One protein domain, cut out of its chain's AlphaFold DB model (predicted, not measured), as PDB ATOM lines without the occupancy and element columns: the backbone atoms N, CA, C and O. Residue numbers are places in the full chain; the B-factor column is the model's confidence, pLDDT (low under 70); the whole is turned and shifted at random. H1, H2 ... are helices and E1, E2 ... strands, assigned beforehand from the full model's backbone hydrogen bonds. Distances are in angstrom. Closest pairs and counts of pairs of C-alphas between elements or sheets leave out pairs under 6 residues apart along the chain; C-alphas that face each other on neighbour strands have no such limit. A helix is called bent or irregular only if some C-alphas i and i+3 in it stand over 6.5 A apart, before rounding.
ATOM      1  N   GLN A   2      53.691  26.112-114.975       48.56
ATOM      2  CA  GLN A   2      54.467  25.323-115.937       48.56
ATOM      3  C   GLN A   2      54.240  23.841-115.635       48.56
ATOM      4  O   GLN A   2      54.216  23.443-114.468       48.56
ATOM      5  N   GLU A   3      54.020  23.057-116.682       65.38
ATOM      6  CA  GLU A   3      53.807  21.619-116.583       65.38
ATOM      7  C   GLU A   3      55.135  20.971-116.163       65.38
ATOM      8  O   GLU A   3      56.131  21.011-116.888       65.38
ATOM      9  N   ARG A   4      55.187  20.473-114.925       82.56
ATOM     10  CA  ARG A   4      56.376  19.825-114.366       82.56
ATOM     11  C   ARG A   4      56.416  18.408-114.908       82.56
ATOM     12  O   ARG A   4      55.520  17.626-114.626       82.56
ATOM     13  N   ARG A   5      57.451  18.076-115.676       89.50
ATOM     14  CA  ARG A   5      57.608  16.741-116.256       89.50
ATOM     15  C   ARG A   5      58.526  15.891-115.390       89.50
ATOM     16  O   ARG A   5      59.616  16.341-115.037       89.50
ATOM     17  N   LEU A   6      58.102  14.666-115.084       94.50
ATOM     18  CA  LEU A   6      58.968  13.679-114.450       94.50
ATOM     19  C   LEU A   6      60.034  13.224-115.457       94.50
ATOM     20  O   LEU A   6      59.727  12.685-116.523       94.50
ATOM     21  N   MET A   7      61.293  13.457-115.111       96.00
ATOM     22  CA  MET A   7      62.462  13.138-115.923       96.00
ATOM     23  C   MET A   7      63.292  12.053-115.245       96.00
ATOM     24  O   MET A   7      63.201  11.842-114.033       96.00
ATOM     25  N   ARG A   8      64.142  11.389-116.023       96.12
ATOM     26  CA  ARG A   8      65.181  10.492-115.530       96.12
ATOM     27  C   ARG A   8      66.475  10.655-116.319       96.12
ATOM     28  O   ARG A   8      66.442  11.026-117.489       96.12
ATOM     29  N   PHE A   9      67.607  10.376-115.688       95.50
ATOM     30  CA  PHE A   9      68.919  10.346-116.336       95.50
ATOM     31  C   PHE A   9      69.852   9.332-115.672       95.50
ATOM     32  O   PHE A   9      69.631   8.919-114.535       95.50
ATOM     33  N   HIS A  10      70.911   8.960-116.386       93.19
ATOM     34  CA  HIS A  10      72.033   8.208-115.836       93.19
ATOM     35  C   HIS A  10      73.144   9.154-115.404       93.19
ATOM     36  O   HIS A  10      73.364  10.208-116.013       93.19
ATOM     37  N   ARG A  11      73.896   8.728-114.393       87.12
ATOM     38  CA  ARG A  11      75.125   9.392-113.963       87.12
ATOM     39  C   ARG A  11      76.324   8.543-114.334       87.12
ATOM     40  O   ARG A  11      76.232   7.334-114.484       87.12
ATOM     41  N   ARG A  12      77.473   9.197-114.467       80.75
ATOM     42  CA  ARG A  12      78.739   8.524-114.774       80.75
ATOM     43  C   ARG A  12      79.203   7.554-113.675       80.75
ATOM     44  O   ARG A  12      79.968   6.647-113.980       80.75
ATOM     45  N   PHE A  13      78.812   7.792-112.425       80.75
ATOM     46  CA  PHE A  13      79.436   7.178-111.248       80.75
ATOM     47  C   PHE A  13      78.565   6.142-110.529       80.75
ATOM     48  O   PHE A  13      79.048   5.508-109.600       80.75
ATOM     49  N   GLU A  14      77.310   5.964-110.942       75.56
ATOM     50  CA  GLU A  14      76.368   5.056-110.290       75.56
ATOM     51  C   GLU A  14      75.552   4.302-111.341       75.56
ATOM     52  O   GLU A  14      75.077   4.896-112.315       75.56
ATOM     53  N   ASP A  15      75.386   2.997-111.126       78.25
ATOM     54  CA  ASP A  15      74.538   2.151-111.956       78.25
ATOM     55  C   ASP A  15      73.073   2.370-111.571       78.25
ATOM     56  O   ASP A  15      72.596   1.888-110.547       78.25
ATOM     57  N   GLY A  16      72.339   3.100-112.408       86.56
ATOM     58  CA  GLY A  16      70.916   3.318-112.193       86.56
ATOM     59  C   GLY A  16      70.370   4.568-112.863       86.56
ATOM     60  O   GLY A  16      71.076   5.327-113.533       86.56
ATOM     61  N   TRP A  17      69.070   4.768-112.661       91.81
ATOM     62  CA  TRP A  17      68.369   5.970-113.083       91.81
ATOM     63  C   TRP A  17      68.107   6.862-111.881       91.81
ATOM     64  O   TRP A  17      67.370   6.484-110.974       91.81
ATOM     65  N   VAL A  18      68.611   8.087-111.938       94.62
ATOM     66  CA  VAL A  18      68.105   9.157-111.082       94.62
ATOM     67  C   VAL A  18      66.832   9.683-111.726       94.62
ATOM     68  O   VAL A  18      66.826   9.981-112.922       94.62
ATOM     69  N   ARG A  19      65.747   9.796-110.956       95.81
ATOM     70  CA  ARG A  19      64.457  10.298-111.442       95.81
ATOM     71  C   ARG A  19      63.908  11.403-110.556       95.81
ATOM     72  O   ARG A  19      64.106  11.405-109.343       95.81
ATOM     73  N   GLY A  20      63.177  12.324-111.165       96.62
ATOM     74  CA  GLY A  20      62.601  13.449-110.451       96.62
ATOM     75  C   GLY A  20      62.144  14.569-111.368       96.62
ATOM     76  O   GLY A  20      62.142  14.443-112.592       96.62
ATOM     77  N   TYR A  21      61.757  15.682-110.764       96.81
ATOM     78  CA  TYR A  21      61.312  16.870-111.484       96.81
ATOM     79  C   TYR A  21      62.450  17.879-111.554       96.81
ATOM     80  O   TYR A  21      63.016  18.243-110.524       96.81
ATOM     81  N   VAL A  22      62.790  18.350-112.753       95.62
ATOM     82  CA  VAL A  22      63.774  19.433-112.901       95.62
ATOM     83  C   VAL A  22      63.139  20.719-112.389       95.62
ATOM     84  O   VAL A  22      62.120  21.166-112.911       95.62
ATOM     85  N   VAL A  23      63.737  21.297-111.350       95.88
ATOM     86  CA  VAL A  23      63.217  22.486-110.653       95.88
ATOM     87  C   VAL A  23      64.131  23.703-110.785       95.88
ATOM     88  O   VAL A  23      63.748  24.807-110.411       95.88
ATOM     89  N   GLY A  24      65.326  23.527-111.347       95.31
ATOM     90  CA  GLY A  24      66.241  24.620-111.651       95.31
ATOM     91  C   GLY A  24      67.339  24.183-112.609       95.31
ATOM     92  O   GLY A  24      67.770  23.030-112.593       95.31
ATOM     93  N   VAL A  25      67.800  25.109-113.447       96.06
ATOM     94  CA  VAL A  25      68.935  24.907-114.352       96.06
ATOM     95  C   VAL A  25      69.807  26.154-114.298       96.06
ATOM     96  O   VAL A  25      69.334  27.260-114.546       96.06
ATOM     97  N   GLY A  26      71.072  25.971-113.938       96.31
ATOM     98  CA  GLY A  26      72.118  26.982-114.012       96.31
ATOM     99  C   GLY A  26      73.080  26.722-115.175       96.31
ATOM    100  O   GLY A  26      72.879  25.794-115.959       96.31
ATOM    101  N   PRO A  27      74.162  27.507-115.286       96.75
ATOM    102  CA  PRO A  27      75.144  27.363-116.361       96.75
ATOM    103  C   PRO A  27      75.935  26.045-116.312       96.75
ATOM    104  O   PRO A  27      76.381  25.570-117.353       96.75
ATOM    105  N   ALA A  28      76.125  25.452-115.127       95.75
ATOM    106  CA  ALA A  28      76.926  24.233-114.951       95.75
ATOM    107  C   ALA A  28      76.204  23.102-114.202       95.75
ATOM    108  O   ALA A  28      76.668  21.958-114.238       95.75
ATOM    109  N   PHE A  29      75.083  23.397-113.542       97.50
ATOM    110  CA  PHE A  29      74.353  22.454-112.696       97.50
ATOM    111  C   PHE A  29      72.852  22.495-112.978       97.50
ATOM    112  O   PHE A  29      72.305  23.544-113.313       97.50
ATOM    113  N   LEU A  30      72.180  21.362-112.790       96.31
ATOM    114  CA  LEU A  30      70.725  21.283-112.681       96.31
ATOM    115  C   LEU A  30      70.336  20.895-111.256       96.31
ATOM    116  O   LEU A  30      71.087  20.192-110.583       96.31
ATOM    117  N   MET A  31      69.151  21.315-110.825       97.38
ATOM    118  CA  MET A  31      68.539  20.890-109.571       97.38
ATOM    119  C   MET A  31      67.314  20.026-109.859       97.38
ATOM    120  O   MET A  31      66.427  20.416-110.626       97.38
ATOM    121  N   LEU A  32      67.270  18.857-109.227       96.94
ATOM    122  CA  LEU A  32      66.203  17.876-109.350       96.94
ATOM    123  C   LEU A  32      65.500  17.719-108.002       96.94
ATOM    124  O   LEU A  32      66.157  17.497-106.992       96.94
ATOM    125  N   CYS A  33      64.172  17.793-107.988       97.25
ATOM    126  CA  CYS A  33      63.375  17.261-106.891       97.25
ATOM    127  C   CYS A  33      63.260  15.749-107.093       97.25
ATOM    128  O   CYS A  33      62.563  15.296-108.005       97.25
ATOM    129  N   GLU A  34      64.003  14.982-106.304       96.44
ATOM    130  CA  GLU A  34      64.171  13.546-106.509       96.44
ATOM    131  C   GLU A  34      62.941  12.753-106.086       96.44
ATOM    132  O   GLU A  34      62.289  13.063-105.087       96.44
ATOM    133  N   VAL A  35      62.655  11.684-106.828       96.44
ATOM    134  CA  VAL A  35      61.626  10.702-106.481       96.44
ATOM    135  C   VAL A  35      62.302   9.352-106.267       96.44
ATOM    136  O   VAL A  35      62.739   8.714-107.222       96.44
ATOM    137  N   SER A  36      62.352   8.889-105.018       94.12
ATOM    138  CA  SER A  36      62.970   7.602-104.660       94.12
ATOM    139  C   SER A  36      62.232   6.416-105.276       94.12
ATOM    140  O   SER A  36      61.071   6.537-105.682       94.12
ATOM    141  N   ASP A  37      62.855   5.237-105.286       91.00
ATOM    142  CA  ASP A  37      62.256   3.991-105.789       91.00
ATOM    143  C   ASP A  37      60.945   3.609-105.090       91.00
ATOM    144  O   ASP A  37      60.044   3.052-105.717       91.00
ATOM    145  N   HIS A  38      60.771   4.026-103.834       92.50
ATOM    146  CA  HIS A  38      59.538   3.845-103.063       92.50
ATOM    147  C   HIS A  38      58.407   4.825-103.430       92.50
ATOM    148  O   HIS A  38      57.345   4.796-102.800       92.50
ATOM    149  N   ILE A  39      58.614   5.660-104.456       93.69
ATOM    150  CA  ILE A  39      57.699   6.706-104.927       93.69
ATOM    151  C   ILE A  39      57.388   7.678-103.782       93.69
ATOM    152  O   ILE A  39      56.260   7.789-103.305       93.69
ATOM    153  N   ARG A  40      58.450   8.330-103.304       95.56
ATOM    154  CA  ARG A  40      58.433   9.406-102.306       95.56
ATOM    155  C   ARG A  40      59.340  10.527-102.792       95.56
ATOM    156  O   ARG A  40      60.386  10.228-103.373       95.56
ATOM    157  N   TYR A  41      58.996  11.780-102.507       96.00
ATOM    158  CA  TYR A  41      59.963  12.867-102.670       96.00
ATOM    159  C   TYR A  41      61.150  12.644-101.725       96.00
ATOM    160  O   TYR A  41      60.955  12.350-100.548       96.00
ATOM    161  N   ASN A  42      62.368  12.767-102.248       95.06
ATOM    162  CA  ASN A  42      63.610  12.461-101.534       95.06
ATOM    163  C   ASN A  42      64.550  13.675-101.463       95.06
ATOM    164  O   ASN A  42      65.763  13.556-101.581       95.06
ATOM    165  N   GLY A  43      63.970  14.866-101.303       94.56
ATOM    166  CA  GLY A  43      64.723  16.115-101.260       94.56
ATOM    167  C   GLY A  43      65.162  16.609-102.640       94.56
ATOM    168  O   GLY A  43      64.518  16.334-103.658       94.56
ATOM    169  N   PHE A  44      66.229  17.408-102.645       97.19
ATOM    170  CA  PHE A  44      66.742  18.083-103.833       97.19
ATOM    171  C   PHE A  44      68.203  17.714-104.078       97.19
ATOM    172  O   PHE A  44      69.051  17.950-103.218       97.19
ATOM    173  N   GLY A  45      68.494  17.203-105.271       96.44
ATOM    174  CA  GLY A  45      69.852  16.920-105.726       96.44
ATOM    175  C   GLY A  45      70.325  17.952-106.742       96.44
ATOM    176  O   GLY A  45      69.590  18.310-107.666       96.44
ATOM    177  N   CYS A  46      71.561  18.426-106.590       97.19
ATOM    178  CA  CYS A  46      72.223  19.278-107.575       97.19
ATOM    179  C   CYS A  46      73.262  18.465-108.350       97.19
ATOM    180  O   CYS A  46      74.206  17.934-107.772       97.19
ATOM    181  N   TYR A  47      73.107  18.406-109.669       95.38
ATOM    182  CA  TYR A  47      73.899  17.550-110.546       95.38
ATOM    183  C   TYR A  47      74.651  18.381-111.573       95.38
ATOM    184  O   TYR A  47      74.079  19.278-112.195       95.38
ATOM    185  N   ARG A  48      75.937  18.080-111.778       94.56
ATOM    186  CA  ARG A  48      76.737  18.740-112.812       94.56
ATOM    187  C   ARG A  48      76.213  18.334-114.186       94.56
ATOM    188  O   ARG A  48      76.129  17.146-114.487       94.56
ATOM    189  N   LEU A  49      75.923  19.307-115.048       94.50
ATOM    190  CA  LEU A  49      75.376  19.058-116.388       94.50
ATOM    191  C   LEU A  49      76.273  18.132-117.225       94.50
ATOM    192  O   LEU A  49      75.776  17.309-117.986       94.50
ATOM    193  N   ALA A  50      77.595  18.223-117.049       93.06
ATOM    194  CA  ALA A  50      78.564  17.377-117.746       93.06
ATOM    195  C   ALA A  50      78.436  15.875-117.408       93.06
ATOM    196  O   ALA A  50      78.776  15.029-118.246       93.06
ATOM    197  N   ASP A  51      77.924  15.555-116.215       91.75
ATOM    198  CA  ASP A  51      77.803  14.191-115.688       91.75
ATOM    199  C   ASP A  51      76.409  13.585-115.909       91.75
ATOM    200  O   ASP A  51      76.235  12.376-115.754       91.75
ATOM    201  N   VAL A  52      75.433  14.398-116.323       92.94
ATOM    202  CA  VAL A  52      74.084  13.951-116.689       92.94
ATOM    203  C   VAL A  52      74.099  13.352-118.094       92.94
ATOM    204  O   VAL A  52      74.470  14.012-119.068       92.94
ATOM    205  N   LYS A  53      73.696  12.083-118.213       92.50
ATOM    206  CA  LYS A  53      73.611  11.343-119.481       92.50
ATOM    207  C   LYS A  53      72.199  10.824-119.710       92.50
ATOM    208  O   LYS A  53      71.537  10.388-118.774       92.50
ATOM    209  N   ASN A  54      71.764  10.821-120.971       92.38
ATOM    210  CA  ASN A  54      70.467  10.277-121.384       92.38
ATOM    211  C   ASN A  54      69.292  10.883-120.596       92.38
ATOM    212  O   ASN A  54      68.464  10.153-120.063       92.38
ATOM    213  N   LEU A  55      69.252  12.215-120.470       93.88
ATOM    214  CA  LEU A  55      68.124  12.895-119.834       93.88
ATOM    215  C   LEU A  55      66.876  12.736-120.704       93.88
ATOM    216  O   LEU A  55      66.809  13.270-121.810       93.88
ATOM    217  N   GLU A  56      65.882  12.032-120.181       94.94
ATOM    218  CA  GLU A  56      64.659  11.708-120.902       94.94
ATOM    219  C   GLU A  56      63.442  11.689-119.965       94.94
ATOM    220  O   GLU A  56      63.592  11.670-118.741       94.94
ATOM    221  N   PRO A  57      62.217  11.716-120.507       95.12
ATOM    222  CA  PRO A  57      61.011  11.531-119.710       95.12
ATOM    223  C   PRO A  57      61.020  10.175-118.997       95.12
ATOM    224  O   PRO A  57      61.353   9.153-119.598       95.12
ATOM    225  N   ALA A  58      60.626  10.153-117.725       94.06
ATOM    226  CA  ALA A  58      60.462   8.894-117.009       94.06
ATOM    227  C   ALA A  58      59.269   8.098-117.577       94.06
ATOM    228  O   ALA A  58      58.281   8.701-118.000       94.06
ATOM    229  N   PRO A  59      59.336   6.755-117.596       93.00
ATOM    230  CA  PRO A  59      58.224   5.926-118.033       93.00
ATOM    231  C   PRO A  59      57.088   5.966-117.008       93.00
ATOM    232  O   PRO A  59      57.336   6.033-115.802       93.00
ATOM    233  N   TYR A  60      55.852   5.868-117.499       91.88
ATOM    234  CA  TYR A  60      54.630   5.835-116.687       91.88
ATOM    235  C   TYR A  60      54.514   6.995-115.668       91.88
ATOM    236  O   TYR A  60      54.270   6.740-114.483       91.88
ATOM    237  N   PRO A  61      54.715   8.265-116.075       93.00
ATOM    238  CA  PRO A  61      54.676   9.403-115.151       93.00
ATOM    239  C   PRO A  61      53.332   9.511-114.419       93.00
ATOM    240  O   PRO A  61      53.314   9.740-113.212       93.00
ATOM    241  N   GLU A  62      52.224   9.213-115.100       93.56
ATOM    242  CA  GLU A  62      50.876   9.200-114.530       93.56
ATOM    243  C   GLU A  62      50.725   8.223-113.353       93.56
ATOM    244  O   GLU A  62      50.016   8.506-112.388       93.56
ATOM    245  N   PHE A  63      51.423   7.082-113.388       94.25
ATOM    246  CA  PHE A  63      51.410   6.123-112.285       94.25
ATOM    247  C   PHE A  63      52.159   6.670-111.067       94.25
ATOM    248  O   PHE A  63      51.688   6.531-109.936       94.25
ATOM    249  N   VAL A  64      53.315   7.300-111.291       94.38
ATOM    250  CA  VAL A  64      54.135   7.893-110.225       94.38
ATOM    251  C   VAL A  64      53.390   9.049-109.562       94.38
ATOM    252  O   VAL A  64      53.319   9.104-108.337       94.38
ATOM    253  N   GLU A  65      52.791   9.931-110.357       93.44
ATOM    254  CA  GLU A  65      52.000  11.068-109.879       93.44
ATOM    255  C   GLU A  65      50.786  10.607-109.065       93.44
ATOM    256  O   GLU A  65      50.612  11.045-107.926       93.44
ATOM    257  N   ALA A  66      50.013   9.640-109.574       93.75
ATOM    258  CA  ALA A  66      48.874   9.079-108.849       93.75
ATOM    259  C   ALA A  66      49.289   8.382-107.540       93.75
ATOM    260  O   ALA A  66      48.554   8.402-106.551       93.75
ATOM    261  N   ALA A  67      50.458   7.738-107.512       95.06
ATOM    262  CA  ALA A  67      50.986   7.114-106.304       95.06
ATOM    263  C   ALA A  67      51.433   8.154-105.260       95.06
ATOM    264  O   ALA A  67      51.145   7.965-104.079       95.06
ATOM    265  N   LEU A  68      52.084   9.247-105.675       94.50
ATOM    266  CA  LEU A  68      52.446  10.364-104.791       94.50
ATOM    267  C   LEU A  68      51.194  11.024-104.194       94.50
ATOM    268  O   LEU A  68      51.122  11.221-102.981       94.50
ATOM    269  N   GLU A  69      50.173  11.270-105.020       93.94
ATOM    270  CA  GLU A  69      48.893  11.836-104.581       93.94
ATOM    271  C   GLU A  69      48.195  10.933-103.555       93.94
ATOM    272  O   GLU A  69      47.839  11.384-102.467       93.94
ATOM    273  N   LYS A  70      48.063   9.630-103.843       95.12
ATOM    274  CA  LYS A  70      47.443   8.661-102.918       95.12
ATOM    275  C   LYS A  70      48.188   8.524-101.594       95.12
ATOM    276  O   LYS A  70      47.586   8.145-100.592       95.12
ATOM    277  N   ARG A  71      49.495   8.794-101.581       93.44
ATOM    278  CA  ARG A  71      50.310   8.814-100.361       93.44
ATOM    279  C   ARG A  71      50.155  10.106 -99.559       93.44
ATOM    280  O   ARG A  71      50.631  10.142 -98.426       93.44
ATOM    281  N   GLY A  72      49.506  11.127-100.119       93.06
ATOM    282  CA  GLY A  72      49.418  12.460 -99.529       93.06
ATOM    283  C   GLY A  72      50.746  13.217 -99.562       93.06
ATOM    284  O   GLY A  72      50.926  14.152 -98.784       93.06
ATOM    285  N   ASP A  73      51.682  12.818-100.428       92.38
ATOM    286  CA  ASP A  73      52.972  13.491-100.539       92.38
ATOM    287  C   ASP A  73      52.817  14.773-101.353       92.38
ATOM    288  O   ASP A  73      52.630  14.756-102.571       92.38
ATOM    289  N   ALA A  74      52.914  15.908-100.666       91.25
ATOM    290  CA  ALA A  74      52.923  17.211-101.306       91.25
ATOM    291  C   ALA A  74      54.270  17.464-101.991       91.25
ATOM    292  O   ALA A  74      55.332  17.153-101.448       91.25
ATOM    293  N   PHE A  75      54.224  18.071-103.179       93.00
ATOM    294  CA  PHE A  75      55.435  18.526-103.852       93.00
ATOM    295  C   PHE A  75      56.160  19.555-102.965       93.00
ATOM    296  O   PHE A  75      55.532  20.550-102.585       93.00
ATOM    297  N   PRO A  76      57.447  19.354-102.636       93.38
ATOM    298  CA  PRO A  76      58.161  20.238-101.725       93.38
ATOM    299  C   PRO A  76      58.396  21.621-102.342       93.38
ATOM    300  O   PRO A  76      58.603  21.760-103.551       93.38
ATOM    301  N   GLU A  77      58.396  22.658-101.505       94.75
ATOM    302  CA  GLU A  77      58.765  24.004-101.943       94.75
ATOM    303  C   GLU A  77      60.194  24.000-102.492       94.75
ATOM    304  O   GLU A  77      61.111  23.436-101.893       94.75
ATOM    305  N   THR A  78      60.377  24.595-103.670       95.62
ATOM    306  CA  THR A  78      61.682  24.610-104.335       95.62
ATOM    307  C   THR A  78      62.608  25.604-103.633       95.62
ATOM    308  O   THR A  78      62.285  26.792-103.592       95.62
ATOM    309  N   PRO A  79      63.767  25.168-103.109       95.94
ATOM    310  CA  PRO A  79      64.677  26.056-102.404       95.94
ATOM    311  C   PRO A  79      65.404  26.992-103.373       95.94
ATOM    312  O   PRO A  79      65.752  26.617-104.492       95.94
ATOM    313  N   ALA A  80      65.699  28.210-102.917       96.50
ATOM    314  CA  ALA A  80      66.435  29.212-103.688       96.50
ATOM    315  C   ALA A  80      67.957  28.944-103.685       96.50
ATOM    316  O   ALA A  80      68.743  29.726-103.147       96.50
ATOM    317  N   VAL A  81      68.374  27.814-104.263       97.50
ATOM    318  CA  VAL A  81      69.787  27.416-104.403       97.50
ATOM    319  C   VAL A  81      70.388  28.040-105.664       97.50
ATOM    320  O   VAL A  81      69.809  27.964-106.747       97.50
ATOM    321  N   ALA A  82      71.571  28.645-105.545       97.06
ATOM    322  CA  ALA A  82      72.271  29.249-106.678       97.06
ATOM    323  C   ALA A  82      73.083  28.194-107.447       97.06
ATOM    324  O   ALA A  82      74.034  27.636-106.916       97.06
ATOM    325  N   LEU A  83      72.741  27.953-108.717       97.62
ATOM    326  CA  LEU A  83      73.285  26.856-109.539       97.62
ATOM    327  C   LEU A  83      74.462  27.264-110.453       97.62
ATOM    328  O   LEU A  83      74.734  26.604-111.459       97.62
ATOM    329  N   ASN A  84      75.145  28.370-110.142       95.94
ATOM    330  CA  ASN A  84      76.230  28.899-110.979       95.94
ATOM    331  C   ASN A  84      77.516  28.070-110.858       95.94
ATOM    332  O   ASN A  84      78.189  27.807-111.853       95.94
ATOM    333  N   SER A  85      77.839  27.644-109.639       94.88
ATOM    334  CA  SER A  85      79.037  26.880-109.303       94.88
ATOM    335  C   SER A  85      78.776  25.969-108.100       94.88
ATOM    336  O   SER A  85      77.822  26.179-107.352       94.88
TER     337      SER A  85
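This is residues 2 to 85 of the 146 residues of an uncharacterized protein of Caulobacter sp. 774 (UniProt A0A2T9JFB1). One strongly twisted sheet of five strands, sharply bent in E2, makes the body; the short helix H1 sits at one end, and residues 71 to 85 form a long tail that runs back past the sheet. The 84 printed residues hold E1 to E5, then H1. The sheet order is E4, E3, E2, E1, E5, antiparallel throughout; the class is mixed. It is compact, radius of gyration of the C-alphas 12.6 A, spanning 37 by 29 by 20 A.

E4 is residues 41 to 48, 20.5 A long; E3, 29 to 35, 18.4 A; E2, 18 to 25, 16.1 A; E1, 6 to 11, 16.7 A, from C-alpha 6 at (58.968, 13.679, -114.450); E5, 52 to 57, 13.6 A; H1, 61 to 70, 14.2 A, to C-alpha 70 at (47.443, 8.661, -102.918).

E1 to E4 form a meander, each strand the antiparallel neighbour of the one before. Within hydrogen-bond range are N 32 and O 45 of E3 and E4, 2.8 A; N 33 and O 21 of E3 and E2, 2.8 A; N 7 and O 20 of E1 and E2, 2.8 A; N 8 and O 56 of E1 and E5, 2.8 A. E2 bends by 81 degrees at residue 21. H1 only grazes the sheet, with residues 61 to 68; every O i to N i+4 pair in it is within hydrogen-bond range.

The farthest C-alphas, of Lys 70 and Ser 85, are 37.0 A apart. The printed part has no cut, no link between named elements is long, and residues 2 to 3 have pLDDT under 70.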